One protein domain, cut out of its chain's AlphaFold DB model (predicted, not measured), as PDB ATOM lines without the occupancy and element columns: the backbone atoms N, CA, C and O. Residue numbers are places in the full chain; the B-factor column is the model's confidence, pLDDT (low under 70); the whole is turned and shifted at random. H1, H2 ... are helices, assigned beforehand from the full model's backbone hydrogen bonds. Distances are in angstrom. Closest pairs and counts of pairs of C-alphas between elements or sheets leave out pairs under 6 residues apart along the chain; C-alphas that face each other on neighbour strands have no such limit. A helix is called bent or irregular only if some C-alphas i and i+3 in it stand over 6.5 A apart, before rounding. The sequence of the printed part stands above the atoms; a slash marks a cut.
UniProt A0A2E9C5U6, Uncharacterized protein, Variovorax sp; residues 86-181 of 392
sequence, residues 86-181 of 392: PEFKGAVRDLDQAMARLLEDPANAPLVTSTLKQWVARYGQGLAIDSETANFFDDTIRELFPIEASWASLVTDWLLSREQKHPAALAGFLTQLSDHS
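AT A GLANCE: This is residues 86 to 181 of the 392 residues of an uncharacterized protein of Variovorax sp (UniProt A0A2E9C5U6). The longest helix, H2, runs between H1 and H5 and is roughly aligned with both; H1 and H2 make a helical hairpin joined at one end, while H5 packs beside the first half of H2. The other three helices cover one side of this trio: H4 packs along H1, H6 makes a corner with H2 and H5, its residues 165 to 170 meeting residues 117 to 121 of H2 and 155 to 159 of H5, and short H3 packs on both H1 and H6. The printed part has 96 residues with six named helices, H1 to H6 in chain order, and no named strand; the class is all helix. The whole is compact, with a radius of gyration of the C-alphas of 12.2 A and spans of 33 by 30 by 27 A.

IN THESE COORDINATES: H2, residues 106 to 123, measures 25.7 A from its first C-alpha at (144.724, 131.552, 145.905) to its last at (161.223, 120.125, 129.793). It is irregular: C-alphas 107 and 110 are 7.2 A apart. H1, residues 89 to 102, is 19.9 A long and begins at C-alpha 89, (169.177, 125.420, 138.662). H5, residues 148 to 159, is 16.4 A long. H6, residues 165 to 178, is 20.1 A long and ends at C-alpha 178, (153.777, 110.523, 150.224). H3, residues 131 to 136, and H4, residues 138 to 144, are shorter, 9.1 A and 9.9 A.

HOW THE PARTS SIT: H2 touches H1 with residues 108 to 112 alone, at a shallow tilt of 25 degrees, opposite ways; the closest C-alphas, of Leu 102 and Asn 108, are 6.0 A apart. H2 touches H5 with residues 109 to 113 alone, the same way at a shallow tilt of 21 degrees; the closest C-alphas, of Ala 109 and Ser 150, are 6.4 A apart. With residues 117 to 121 alone H2 touches H6, at a steep tilt of 59 degrees, the closest C-alphas being those of Ala 121 and Lys 165, 6.1 A apart. H5 and H6 touch at a steep tilt of 46 degrees, closest at the C-alphas of Leu 159 and Pro 167, 5.1 A. H3 touches H6 about perpendicular, 82 degrees, with the C-alphas of Ser 131 and Gly 172 closest at 4.3 A. H1 touches H4 with residues 96 to 100 alone, closest at the C-alphas of Ala 100 and Thr 140, 4.2 A. H1 is apart from H5 and from H6. Each O i to N i+4 pair is within hydrogen-bond range in H1, H3, H4, H5 and H6; in H2, 12 of 14 are.

THE WHOLE: The two C-alphas farthest apart, of Asp 105 and Leu 127, are 33.5 A apart. The printed part has no cut. No link is long; that from H2 to H3, with 7 residues, is short but not tight, and the others are tight. The mean pLDDT of the printed part is 91.2, with residues 126 to 127 and 179 to 181 under 70.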
ATOM      1  N   PRO A  86     166.182 123.877 132.527       94.12
ATOM      2  CA  PRO A  86     166.495 123.216 133.804       94.12
ATOM      3  C   PRO A  86     167.986 123.254 134.187       94.12
ATOM      4  O   PRO A  86     168.343 123.112 135.354       94.12
ATOM      5  N   GLU A  87     168.875 123.482 133.214       95.12
ATOM      6  CA  GLU A  87     170.323 123.633 133.410       95.12
ATOM      7  C   GLU A  87     170.665 124.786 134.377       95.12
ATOM      8  O   GLU A  87     171.636 124.704 135.135       95.12
ATOM      9  N   PHE A  88     169.835 125.835 134.412       94.94
ATOM     10  CA  PHE A  88     170.016 127.019 135.252       94.94
ATOM     11  C   PHE A  88     169.348 126.843 136.620       94.94
ATOM     12  O   PHE A  88     168.464 127.607 137.005       94.94
ATOM     13  N   LYS A  89     169.796 125.840 137.384       93.69
ATOM     14  CA  LYS A  89     169.177 125.420 138.662       93.69
ATOM     15  C   LYS A  89     168.913 126.565 139.647       93.69
ATOM     16  O   LYS A  89     167.895 126.561 140.325       93.69
ATOM     17  N   GLY A  90     169.819 127.545 139.720       94.94
ATOM     18  CA  GLY A  90     169.644 128.722 140.578       94.94
ATOM     19  C   GLY A  90     168.443 129.578 140.173       94.94
ATOM     20  O   GLY A  90     167.638 129.928 141.025       94.94
ATOM     21  N   ALA A  91     168.285 129.845 138.874       96.44
ATOM     22  CA  ALA A  91     167.156 130.605 138.351       96.44
ATOM     23  C   ALA A  91     165.840 129.821 138.433       96.44
ATOM     24  O   ALA A  91     164.804 130.405 138.726       96.44
ATOM     25  N   VAL A  92     165.872 128.501 138.214       97.06
ATOM     26  CA  VAL A  92     164.681 127.650 138.379       97.06
ATOM     27  C   VAL A  92     164.215 127.652 139.834       97.06
ATOM     28  O   VAL A  92     163.026 127.797 140.080       97.06
ATOM     29  N   ARG A  93     165.141 127.595 140.799       96.88
ATOM     30  CA  ARG A  93     164.807 127.731 142.223       96.88
ATOM     31  C   ARG A  93     164.219 129.106 142.556       96.88
ATOM     32  O   ARG A  93     163.266 129.189 143.319       96.88
ATOM     33  N   ASP A  94     164.764 130.183 141.990       97.25
ATOM     34  CA  ASP A  94     164.192 131.523 142.180       97.25
ATOM     35  C   ASP A  94     162.767 131.599 141.590       97.25
ATOM     36  O   ASP A  94     161.870 132.165 142.213       97.25
ATOM     37  N   LEU A  95     162.536 130.987 140.421       97.69
ATOM     38  CA  LEU A  95     161.210 130.873 139.809       97.69
ATOM     39  C   LEU A  95     160.240 130.070 140.684       97.69
ATOM     40  O   LEU A  95     159.108 130.508 140.881       97.69
ATOM     41  N   ASP A  96     160.675 128.932 141.218       97.62
ATOM     42  CA  ASP A  96     159.884 128.107 142.132       97.62
ATOM     43  C   ASP A  96     159.442 128.908 143.362       97.62
ATOM     44  O   ASP A  96     158.253 129.037 143.641       97.62
ATOM     45  N   GLN A  97     160.380 129.581 144.025       96.75
ATOM     46  CA  GLN A  97     160.067 130.414 145.186       96.75
ATOM     47  C   GLN A  97     159.181 131.615 144.834       96.75
ATOM     48  O   GLN A  97     158.353 132.037 145.647       96.75
ATOM     49  N   ALA A  98     159.334 132.185 143.637       96.62
ATOM     50  CA  ALA A  98     158.458 133.248 143.159       96.62
ATOM     51  C   ALA A  98     157.021 132.743 142.948       96.62
ATOM     52  O   ALA A  98     156.078 133.415 143.366       96.62
ATOM     53  N   MET A  99     156.842 131.563 142.345       97.25
ATOM     54  CA  MET A  99     155.529 130.941 142.157       97.25
ATOM     55  C   MET A  99     154.893 130.528 143.487       97.25
ATOM     56  O   MET A  99     153.721 130.833 143.702       97.25
ATOM     57  N   ALA A 100     155.663 129.949 144.410       96.69
ATOM     58  CA  ALA A 100     155.214 129.622 145.762       96.69
ATOM     59  C   ALA A 100     154.657 130.863 146.490       96.69
ATOM     60  O   ALA A 100     153.550 130.844 147.018       96.69
ATOM     61  N   ARG A 101     155.357 132.004 146.411       95.31
ATOM     62  CA  ARG A 101     154.890 133.287 146.979       95.31
ATOM     63  C   ARG A 101     153.639 133.857 146.314       95.31
ATOM     64  O   ARG A 101     152.935 134.663 146.919       95.31
ATOM     65  N   LEU A 102     153.367 133.518 145.054       95.06
ATOM     66  CA  LEU A 102     152.128 133.945 144.397       95.06
ATOM     67  C   LEU A 102     150.921 133.169 144.916       95.06
ATOM     68  O   LEU A 102     149.834 133.742 144.965       95.06
ATOM     69  N   LEU A 103     151.127 131.920 145.337       95.75
ATOM     70  CA  LEU A 103     150.094 131.054 145.904       95.75
ATOM     71  C   LEU A 103     149.648 131.470 147.315       95.75
ATOM     72  O   LEU A 103     148.599 131.012 147.757       95.75
ATOM     73  N   GLU A 104     150.351 132.408 147.970       92.75
ATOM     74  CA  GLU A 104     149.846 133.107 149.167       92.75
ATOM     75  C   GLU A 104     148.463 133.741 148.920       92.75
ATOM     76  O   GLU A 104     147.652 133.859 149.838       92.75
ATOM     77  N   ASP A 105     148.187 134.135 147.673       92.44
ATOM     78  CA  ASP A 105     146.858 134.513 147.204       92.44
ATOM     79  C   ASP A 105     146.314 133.420 146.259       92.44
ATOM     80  O   ASP A 105     146.782 133.302 145.116       92.44
ATOM     81  N   PRO A 106     145.299 132.642 146.691       92.06
ATOM     82  CA  PRO A 106     144.724 131.552 145.905       92.06
ATOM     83  C   PRO A 106     144.206 131.965 144.522       92.06
ATOM     84  O   PRO A 106     144.125 131.121 143.628       92.06
ATOM     85  N   ALA A 107     143.896 133.250 144.302       92.75
ATOM     86  CA  ALA A 107     143.479 133.754 142.994       92.75
ATOM     87  C   ALA A 107     144.567 133.601 141.912       92.75
ATOM     88  O   ALA A 107     144.247 133.549 140.724       92.75
ATOM     89  N   ASN A 108     145.841 133.478 142.302       94.25
ATOM     90  CA  ASN A 108     146.957 133.275 141.375       94.25
ATOM     91  C   ASN A 108     147.199 131.801 141.020       94.25
ATOM     92  O   ASN A 108     148.018 131.515 140.142       94.25
ATOM     93  N   ALA A 109     146.499 130.852 141.650       95.62
ATOM     94  CA  ALA A 109     146.706 129.429 141.390       95.62
ATOM     95  C   ALA A 109     146.520 129.030 139.908       95.62
ATOM     96  O   ALA A 109     147.352 128.272 139.402       95.62
ATOM     97  N   PRO A 110     145.542 129.564 139.143       94.75
ATOM     98  CA  PRO A 110     145.439 129.291 137.706       94.75
ATOM     99  C   PRO A 110     146.675 129.738 136.907       94.75
ATOM    100  O   PRO A 110     147.137 129.033 136.010       94.75
ATOM    101  N   LEU A 111     147.260 130.890 137.255       95.31
ATOM    102  CA  LEU A 111     148.462 131.409 136.600       95.31
ATOM    103  C   LEU A 111     149.666 130.497 136.865       95.31
ATOM    104  O   LEU A 111     150.359 130.101 135.925       95.31
ATOM    105  N   VAL A 112     149.871 130.104 138.123       96.75
ATOM    106  CA  VAL A 112     150.975 129.222 138.526       96.75
ATOM    107  C   VAL A 112     150.825 127.835 137.899       96.75
ATOM    108  O   VAL A 112     151.754 127.340 137.267       96.75
ATOM    109  N   THR A 113     149.639 127.231 137.987       96.06
ATOM    110  CA  THR A 113     149.376 125.902 137.409       96.06
ATOM    111  C   THR A 113     149.531 125.890 135.887       96.06
ATOM    112  O   THR A 113     150.087 124.935 135.342       96.06
ATOM    113  N   SER A 114     149.115 126.953 135.187       95.75
ATOM    114  CA  SER A 114     149.319 127.083 133.738       95.75
ATOM    115  C   SER A 114     150.797 127.228 133.355       95.75
ATOM    116  O   SER A 114     151.247 126.573 132.414       95.75
ATOM    117  N   THR A 115     151.561 128.011 134.122       96.75
ATOM    118  CA  THR A 115     153.008 128.189 133.932       96.75
ATOM    119  C   THR A 115     153.739 126.866 134.141       96.75
ATOM    120  O   THR A 115     154.505 126.433 133.278       96.75
ATOM    121  N   LEU A 116     153.434 126.170 135.242       96.81
ATOM    122  CA  LEU A 116     154.002 124.863 135.557       96.81
ATOM    123  C   LEU A 116     153.675 123.837 134.466       96.81
ATOM    124  O   LEU A 116     154.566 123.140 133.986       96.81
ATOM    125  N   LYS A 117     152.417 123.789 134.014       96.12
ATOM    126  CA  LYS A 117     151.974 122.915 132.918       96.12
ATOM    127  C   LYS A 117     152.807 123.139 131.653       96.12
ATOM    128  O   LYS A 117     153.347 122.190 131.096       96.12
ATOM    129  N   GLN A 118     152.961 124.388 131.216       96.06
ATOM    130  CA  GLN A 118     153.740 124.714 130.015       96.06
ATOM    131  C   GLN A 118     155.234 124.399 130.175       96.06
ATOM    132  O   GLN A 118     155.868 123.905 129.240       96.06
ATOM    133  N   TRP A 119     155.802 124.640 131.358       96.69
ATOM    134  CA  TRP A 119     157.194 124.299 131.630       96.69
ATOM    135  C   TRP A 119     157.421 122.779 131.564       96.69
ATOM    136  O   TRP A 119     158.339 122.320 130.882       96.69
ATOM    137  N   VAL A 120     156.540 121.983 132.182       96.12
ATOM    138  CA  VAL A 120     156.604 120.511 132.157       96.12
ATOM    139  C   VAL A 120     156.383 119.959 130.752       96.12
ATOM    140  O   VAL A 120     157.116 119.068 130.324       96.12
ATOM    141  N   ALA A 121     155.446 120.518 129.987       94.88
ATOM    142  CA  ALA A 121     155.260 120.186 128.574       94.88
ATOM    143  C   ALA A 121     156.570 120.318 127.774       94.88
ATOM    144  O   ALA A 121     156.909 119.480 126.925       94.88
ATOM    145  N   ARG A 122     157.368 121.346 128.080       94.12
ATOM    146  CA  ARG A 122     158.632 121.621 127.396       94.12
ATOM    147  C   ARG A 122     159.775 120.739 127.893       94.12
ATOM    148  O   ARG A 122     160.408 120.068 127.075       94.12
ATOM    149  N   TYR A 123     160.001 120.684 129.202       93.44
ATOM    150  CA  TYR A 123     161.223 120.125 129.793       93.44
ATOM    151  C   TYR A 123     161.036 118.824 130.580       93.44
ATOM    152  O   TYR A 123     162.024 118.144 130.837       93.44
ATOM    153  N   GLY A 124     159.800 118.445 130.906       87.88
ATOM    154  CA  GLY A 124     159.511 117.226 131.659       87.88
ATOM    155  C   GLY A 124     159.861 115.939 130.906       87.88
ATOM    156  O   GLY A 124     159.980 115.907 129.671       87.88
ATOM    157  N   GLN A 125     159.984 114.850 131.658       84.94
ATOM    158  CA  GLN A 125     160.280 113.513 131.145       84.94
ATOM    159  C   GLN A 125     158.978 112.725 130.916       84.94
ATOM    160  O   GLN A 125     158.074 112.759 131.734       84.94
ATOM    161  N   GLY A 126     158.834 112.046 129.770       69.00
ATOM    162  CA  GLY A 126     157.521 111.552 129.311       69.00
ATOM    163  C   GLY A 126     157.089 110.152 129.771       69.00
ATOM    164  O   GLY A 126     155.898 109.901 129.900       69.00
ATOM    165  N   LEU A 127     158.019 109.213 129.976       66.31
ATOM    166  CA  LEU A 127     157.683 107.779 130.115       66.31
ATOM    167  C   LEU A 127     158.045 107.169 131.472       66.31
ATOM    168  O   LEU A 127     157.363 106.260 131.953       66.31
ATOM    169  N   ALA A 128     159.130 107.648 132.074       75.75
ATOM    170  CA  ALA A 128     159.513 107.287 133.428       75.75
ATOM    171  C   ALA A 128     158.847 108.239 134.428       75.75
ATOM    172  O   ALA A 128     158.353 109.295 134.046       75.75
ATOM    173  N   ILE A 129     158.846 107.856 135.704       78.00
ATOM    174  CA  ILE A 129     158.524 108.790 136.784       78.00
ATOM    175  C   ILE A 129     159.537 109.928 136.709       78.00
ATOM    176  O   ILE A 129     160.743 109.678 136.760       78.00
ATOM    177  N   ASP A 130     159.046 111.154 136.592       83.12
ATOM    178  CA  ASP A 130     159.893 112.334 136.541       83.12
ATOM    179  C   ASP A 130     160.059 112.902 137.952       83.12
ATOM    180  O   ASP A 130     159.341 113.804 138.387       83.12
ATOM    181  N   SER A 131     161.002 112.329 138.699       82.19
ATOM    182  CA  SER A 131     161.375 112.836 140.021       82.19
ATOM    183  C   SER A 131     162.220 114.110 139.948       82.19
ATOM    184  O   SER A 131     162.366 114.797 140.954       82.19
ATOM    185  N   GLU A 132     162.778 114.447 138.783       86.38
ATOM    186  CA  GLU A 132     163.627 115.626 138.621       86.38
ATOM    187  C   GLU A 132     162.789 116.903 138.575       86.38
ATOM    188  O   GLU A 132     163.083 117.843 139.309       86.38
ATOM    189  N   THR A 133     161.695 116.904 137.806       87.88
ATOM    190  CA  THR A 133     160.710 117.999 137.807       87.88
ATOM    191  C   THR A 133     160.176 118.270 139.211       87.88
ATOM    192  O   THR A 133     160.021 119.427 139.600       87.88
ATOM    193  N   ALA A 134     159.967 117.218 140.003       85.62
ATOM    194  CA  ALA A 134     159.560 117.343 141.397       85.62
ATOM    195  C   ALA A 134     160.588 118.085 142.262       85.62
ATOM    196  O   ALA A 134     160.218 118.866 143.129       85.62
ATOM    197  N   ASN A 135     161.883 117.911 142.000       89.25
ATOM    198  CA  ASN A 135     162.938 118.619 142.731       89.25
ATOM    199  C   ASN A 135     163.104 120.082 142.298       89.25
ATOM    200  O   ASN A 135     163.758 120.843 143.003       89.25
ATOM    201  N   PHE A 136     162.592 120.466 141.125       93.88
ATOM    202  CA  PHE A 136     162.666 121.847 140.649       93.88
ATOM    203  C   PHE A 136     161.571 122.748 141.217       93.88
ATOM    204  O   PHE A 136     161.774 123.957 141.225       93.88
ATOM    205  N   PHE A 137     160.440 122.177 141.641       94.81
ATOM    206  CA  PHE A 137     159.248 122.927 142.041       94.81
ATOM    207  C   PHE A 137     158.700 122.512 143.413       94.81
ATOM    208  O   PHE A 137     157.485 122.441 143.610       94.81
ATOM    209  N   ASP A 138     159.576 122.163 144.355       92.00
ATOM    210  CA  ASP A 138     159.162 121.616 145.645       92.00
ATOM    211  C   ASP A 138     158.454 122.656 146.525       92.00
ATOM    212  O   ASP A 138     157.475 122.311 147.195       92.00
ATOM    213  N   ASP A 139     158.881 123.926 146.495       93.88
ATOM    214  CA  ASP A 139     158.214 124.999 147.236       93.88
ATOM    215  C   ASP A 139     156.845 125.327 146.607       93.88
ATOM    216  O   ASP A 139     155.846 125.437 147.323       93.88
ATOM    217  N   THR A 140     156.744 125.397 145.271       95.94
ATOM    218  CA  THR A 140     155.463 125.630 144.573       95.94
ATOM    219  C   THR A 140     154.448 124.535 144.881       95.94
ATOM    220  O   THR A 140     153.288 124.833 145.159       95.94
ATOM    221  N   ILE A 141     154.855 123.265 144.837       93.62
ATOM    222  CA  ILE A 141     153.944 122.144 145.103       93.62
ATOM    223  C   ILE A 141     153.498 122.136 146.565       93.62
ATOM    224  O   ILE A 141     152.326 121.874 146.837       93.62
ATOM    225  N   ARG A 142     154.393 122.477 147.499       91.75
ATOM    226  CA  ARG A 142     154.070 122.584 148.926       91.75
ATOM    227  C   ARG A 142     152.994 123.632 149.206       91.75
ATOM    228  O   ARG A 142     152.111 123.363 150.012       91.75
ATOM    229  N   GLU A 143     153.043 124.776 148.525       94.06
ATOM    230  CA  GLU A 143     152.043 125.847 148.671       94.06
ATOM    231  C   GLU A 143     150.771 125.603 147.840       94.06
ATOM    232  O   GLU A 143     149.687 126.046 148.213       94.06
ATOM    233  N   LEU A 144     150.861 124.871 146.723       93.62
ATOM    234  CA  LEU A 144     149.698 124.558 145.887       93.62
ATOM    235  C   LEU A 144     148.813 123.482 146.518       93.62
ATOM    236  O   LEU A 144     147.590 123.535 146.401       93.62
ATOM    237  N   PHE A 145     149.433 122.496 147.163       91.50
ATOM    238  CA  PHE A 145     148.759 121.319 147.695       91.50
ATOM    239  C   PHE A 145     147.613 121.636 148.691       91.50
ATOM    240  O   PHE A 145     146.538 121.052 148.540       91.50
ATOM    241  N   PRO A 146     147.751 122.581 149.649       90.88
ATOM    242  CA  PRO A 146     146.658 123.000 150.536       90.88
ATOM    243  C   PRO A 146     145.468 123.668 149.827       90.88
ATOM    244  O   PRO A 146     144.393 123.783 150.415       90.88
ATOM    245  N   ILE A 147     145.633 124.130 148.583       93.12
ATOM    246  CA  ILE A 147     144.567 124.749 147.788       93.12
ATOM    247  C   ILE A 147     143.791 123.635 147.071       93.12
ATOM    248  O   ILE A 147     143.969 123.406 145.872       93.12
ATOM    249  N   GLU A 148     142.923 122.941 147.816       90.31
ATOM    250  CA  GLU A 148     142.264 121.690 147.395       90.31
ATOM    251  C   GLU A 148     141.675 121.739 145.976       90.31
ATOM    252  O   GLU A 148     141.937 120.846 145.173       90.31
ATOM    253  N   ALA A 149     140.926 122.794 145.635       92.00
ATOM    254  CA  ALA A 149     140.308 122.937 144.314       92.00
ATOM    255  C   ALA A 149     141.346 123.021 143.180       92.00
ATOM    256  O   ALA A 149     141.228 122.325 142.171       92.00
ATOM    257  N   SER A 150     142.391 123.833 143.351       94.00
ATOM    258  CA  SER A 150     143.450 124.005 142.349       94.00
ATOM    259  C   SER A 150     144.304 122.749 142.209       94.00
ATOM    260  O   SER A 150     144.687 122.378 141.098       94.00
ATOM    261  N   TRP A 151     144.578 122.069 143.325       94.31
ATOM    262  CA  TRP A 151     145.303 120.807 143.326       94.31
ATOM    263  C   TRP A 151     144.506 119.689 142.642       94.31
ATOM    264  O   TRP A 151     145.031 119.026 141.748       94.31
ATOM    265  N   ALA A 152     143.228 119.520 142.991       94.81
ATOM    266  CA  ALA A 152     142.345 118.531 142.372       94.81
ATOM    267  C   ALA A 152     142.218 118.758 140.857       94.81
ATOM    268  O   ALA A 152     142.287 117.803 140.073       94.81
ATOM    269  N   SER A 153     142.105 120.025 140.442       95.38
ATOM    270  CA  SER A 153     142.082 120.421 139.033       95.38
ATOM    271  C   SER A 153     143.387 120.059 138.323       95.38
ATOM    272  O   SER A 153     143.354 119.398 137.284       95.38
ATOM    273  N   LEU A 154     144.549 120.375 138.916       96.00
ATOM    274  CA  LEU A 154     145.856 120.008 138.363       96.00
ATOM    275  C   LEU A 154     146.005 118.490 138.213       96.00
ATOM    276  O   LEU A 154     146.361 118.023 137.133       96.00
ATOM    277  N   VAL A 155     145.713 117.723 139.269       96.00
ATOM    278  CA  VAL A 155     145.812 116.253 139.272       96.00
ATOM    279  C   VAL A 155     144.960 115.664 138.148       96.00
ATOM    280  O   VAL A 155     145.445 114.860 137.349       96.00
ATOM    281  N   THR A 156     143.705 116.103 138.053       96.81
ATOM    282  CA  THR A 156     142.747 115.596 137.064       96.81
ATOM    283  C   THR A 156     143.174 115.963 135.642       96.81
ATOM    284  O   THR A 156     143.257 115.090 134.776       96.81
ATOM    285  N   ASP A 157     143.536 117.227 135.401       96.12
ATOM    286  CA  ASP A 157     143.966 117.712 134.087       96.12
ATOM    287  C   ASP A 157     145.270 117.046 133.623       96.12
ATOM    288  O   ASP A 157     145.443 116.780 132.430       96.12
ATOM    289  N   TRP A 158     146.196 116.764 134.542       96.38
ATOM    290  CA  TRP A 158     147.480 116.146 134.215       96.38
ATOM    291  C   TRP A 158     147.336 114.656 133.921       96.38
ATOM    292  O   TRP A 158     147.922 114.184 132.946       96.38
ATOM    293  N   LEU A 159     146.508 113.926 134.675       95.50
ATOM    294  CA  LEU A 159     146.188 112.528 134.364       95.50
ATOM    295  C   LEU A 159     145.469 112.397 133.014       95.50
ATOM    296  O   LEU A 159     145.785 111.503 132.229       95.50
ATOM    297  N   LEU A 160     144.556 113.322 132.703       95.00
ATOM    298  CA  LEU A 160     143.821 113.350 131.434       95.00
ATOM    299  C   LEU A 160     144.626 113.922 130.256       95.00
ATOM    300  O   LEU A 160     144.162 113.872 129.107       95.00
ATOM    301  N   SER A 161     145.817 114.465 130.511       93.25
ATOM    302  CA  SER A 161     146.635 115.111 129.492       93.25
ATOM    303  C   SER A 161     147.106 114.130 128.416       93.25
ATOM    304  O   SER A 161     147.471 112.974 128.671       93.25
ATOM    305  N   ARG A 162     147.129 114.619 127.170       89.31
ATOM    306  CA  ARG A 162     147.681 113.885 126.020       89.31
ATOM    307  C   ARG A 162     149.203 113.820 126.066       89.31
ATOM    308  O   ARG A 162     149.799 112.877 125.553       89.31
ATOM    309  N   GLU A 163     149.833 114.808 126.685       90.81
ATOM    310  CA  GLU A 163     151.280 114.843 126.831       90.81
ATOM    311  C   GLU A 163     151.699 113.996 128.029       90.81
ATOM    312  O   GLU A 163     151.408 114.341 129.173       90.81
ATOM    313  N   GLN A 164     152.421 112.905 127.766       89.88
ATOM    314  CA  GLN A 164     152.824 111.940 128.796       89.88
ATOM    315  C   GLN A 164     153.749 112.534 129.876       89.88
ATOM    316  O   GLN A 164     153.841 111.986 130.970       89.88
ATOM    317  N   LYS A 165     154.374 113.687 129.600       93.94
ATOM    318  CA  LYS A 165     155.211 114.430 130.551       93.94
ATOM    319  C   LYS A 165     154.439 114.916 131.775       93.94
ATOM    320  O   LYS A 165     154.982 114.906 132.872       93.94
ATOM    321  N   HIS A 166     153.170 115.292 131.614       95.00
ATOM    322  CA  HIS A 166     152.355 115.751 132.739       95.00
ATOM    323  C   HIS A 166     152.116 114.647 133.776       95.00
ATOM    324  O   HIS A 166     152.546 114.819 134.912       95.00
ATOM    325  N   PRO A 167     151.504 113.493 133.446       94.44
ATOM    326  CA  PRO A 167     151.282 112.462 134.454       94.44
ATOM    327  C   PRO A 167     152.602 111.880 134.999       94.44
ATOM    328  O   PRO A 167     152.656 111.477 136.159       94.44
ATOM    329  N   ALA A 168     153.686 111.899 134.215       93.69
ATOM    330  CA  ALA A 168     155.023 111.528 134.679       93.69
ATOM    331  C   ALA A 168     155.582 112.477 135.753       93.69
ATOM    332  O   ALA A 168     156.081 112.002 136.775       93.69
ATOM    333  N   ALA A 169     155.458 113.792 135.559       94.88
ATOM    334  CA  ALA A 169     155.819 114.793 136.561       94.88
ATOM    335  C   ALA A 169     154.893 114.743 137.784       94.88
ATOM    336  O   ALA A 169     155.366 114.820 138.917       94.88
ATOM    337  N   LEU A 170     153.590 114.513 137.574       94.94
ATOM    338  CA  LEU A 170     152.637 114.312 138.667       94.94
ATOM    339  C   LEU A 170     153.058 113.149 139.573       94.94
ATOM    340  O   LEU A 170     153.000 113.276 140.792       94.94
ATOM    341  N   ALA A 171     153.513 112.033 138.997       93.50
ATOM    342  CA  ALA A 171     154.016 110.897 139.768       93.50
ATOM    343  C   ALA A 171     155.199 111.288 140.673       93.50
ATOM    344  O   ALA A 171     155.273 110.837 141.818       93.50
ATOM    345  N   GLY A 172     156.099 112.145 140.181       91.94
ATOM    346  CA  GLY A 172     157.198 112.708 140.968       91.94
ATOM    347  C   GLY A 172     156.704 113.545 142.149       91.94
ATOM    348  O   GLY A 172     157.107 113.291 143.285       91.94
ATOM    349  N   PHE A 173     155.774 114.476 141.906       92.00
ATOM    350  CA  PHE A 173     155.178 115.310 142.960       92.00
ATOM    351  C   PHE A 173     154.455 114.475 144.025       92.00
ATOM    352  O   PHE A 173     154.668 114.652 145.222       92.00
ATOM    353  N   LEU A 174     153.632 113.514 143.599       91.44
ATOM    354  CA  LEU A 174     152.892 112.627 144.498       91.44
ATOM    355  C   LEU A 174     153.817 111.777 145.377       91.44
ATOM    356  O   LEU A 174     153.520 111.561 146.553       91.44
ATOM    357  N   THR A 175     154.958 111.349 144.828       88.44
ATOM    358  CA  THR A 175     155.975 110.598 145.574       88.44
ATOM    359  C   THR A 175     156.587 111.457 146.683       88.44
ATOM    360  O   THR A 175     156.655 111.001 147.820       88.44
ATOM    361  N   GLN A 176     156.948 112.713 146.407       84.62
ATOM    362  CA  GLN A 176     157.462 113.626 147.441       84.62
ATOM    363  C   GLN A 176     156.421 113.934 148.532       84.62
ATOM    364  O   GLN A 176     156.759 114.071 149.705       84.62
ATOM    365  N   LEU A 177     155.139 114.010 148.163       83.94
ATOM    366  CA  LEU A 177     154.055 114.226 149.124       83.94
ATOM    367  C   LEU A 177     153.802 112.995 150.011       83.94
ATOM    368  O   LEU A 177     153.382 113.151 151.154       83.94
ATOM    369  N   SER A 178     154.078 111.781 149.519       74.12
ATOM    370  CA  SER A 178     153.777 110.523 150.224       74.12
ATOM    371  C   SER A 178     154.548 110.312 151.535       74.12
ATOM    372  O   SER A 178     154.092 109.555 152.392       74.12
ATOM    373  N   ASP A 179     155.653 111.036 151.741       64.88
ATOM    374  CA  ASP A 179     156.401 111.039 153.007       64.88
ATOM    375  C   ASP A 179     155.594 111.648 154.175       64.88
ATOM    376  O   ASP A 179     155.912 111.430 155.348       64.88
ATOM    377  N   HIS A 180     154.513 112.374 153.870       54.16
ATOM    378  CA  HIS A 180     153.597 112.958 154.842       54.16
ATOM    379  C   HIS A 180     152.338 112.078 154.960       54.16
ATOM    380  O   HIS A 180     151.667 111.759 153.981       54.16
ATOM    381  N   SER A 181     152.023 111.636 156.180       49.62
ATOM    382  CA  SER A 181     150.966 110.657 156.477       49.62
ATOM    383  C   SER A 181     149.585 110.996 155.886       49.62
ATOM    384  O   SER A 181     149.148 112.136 155.981       49.62
TER     385      SER A 181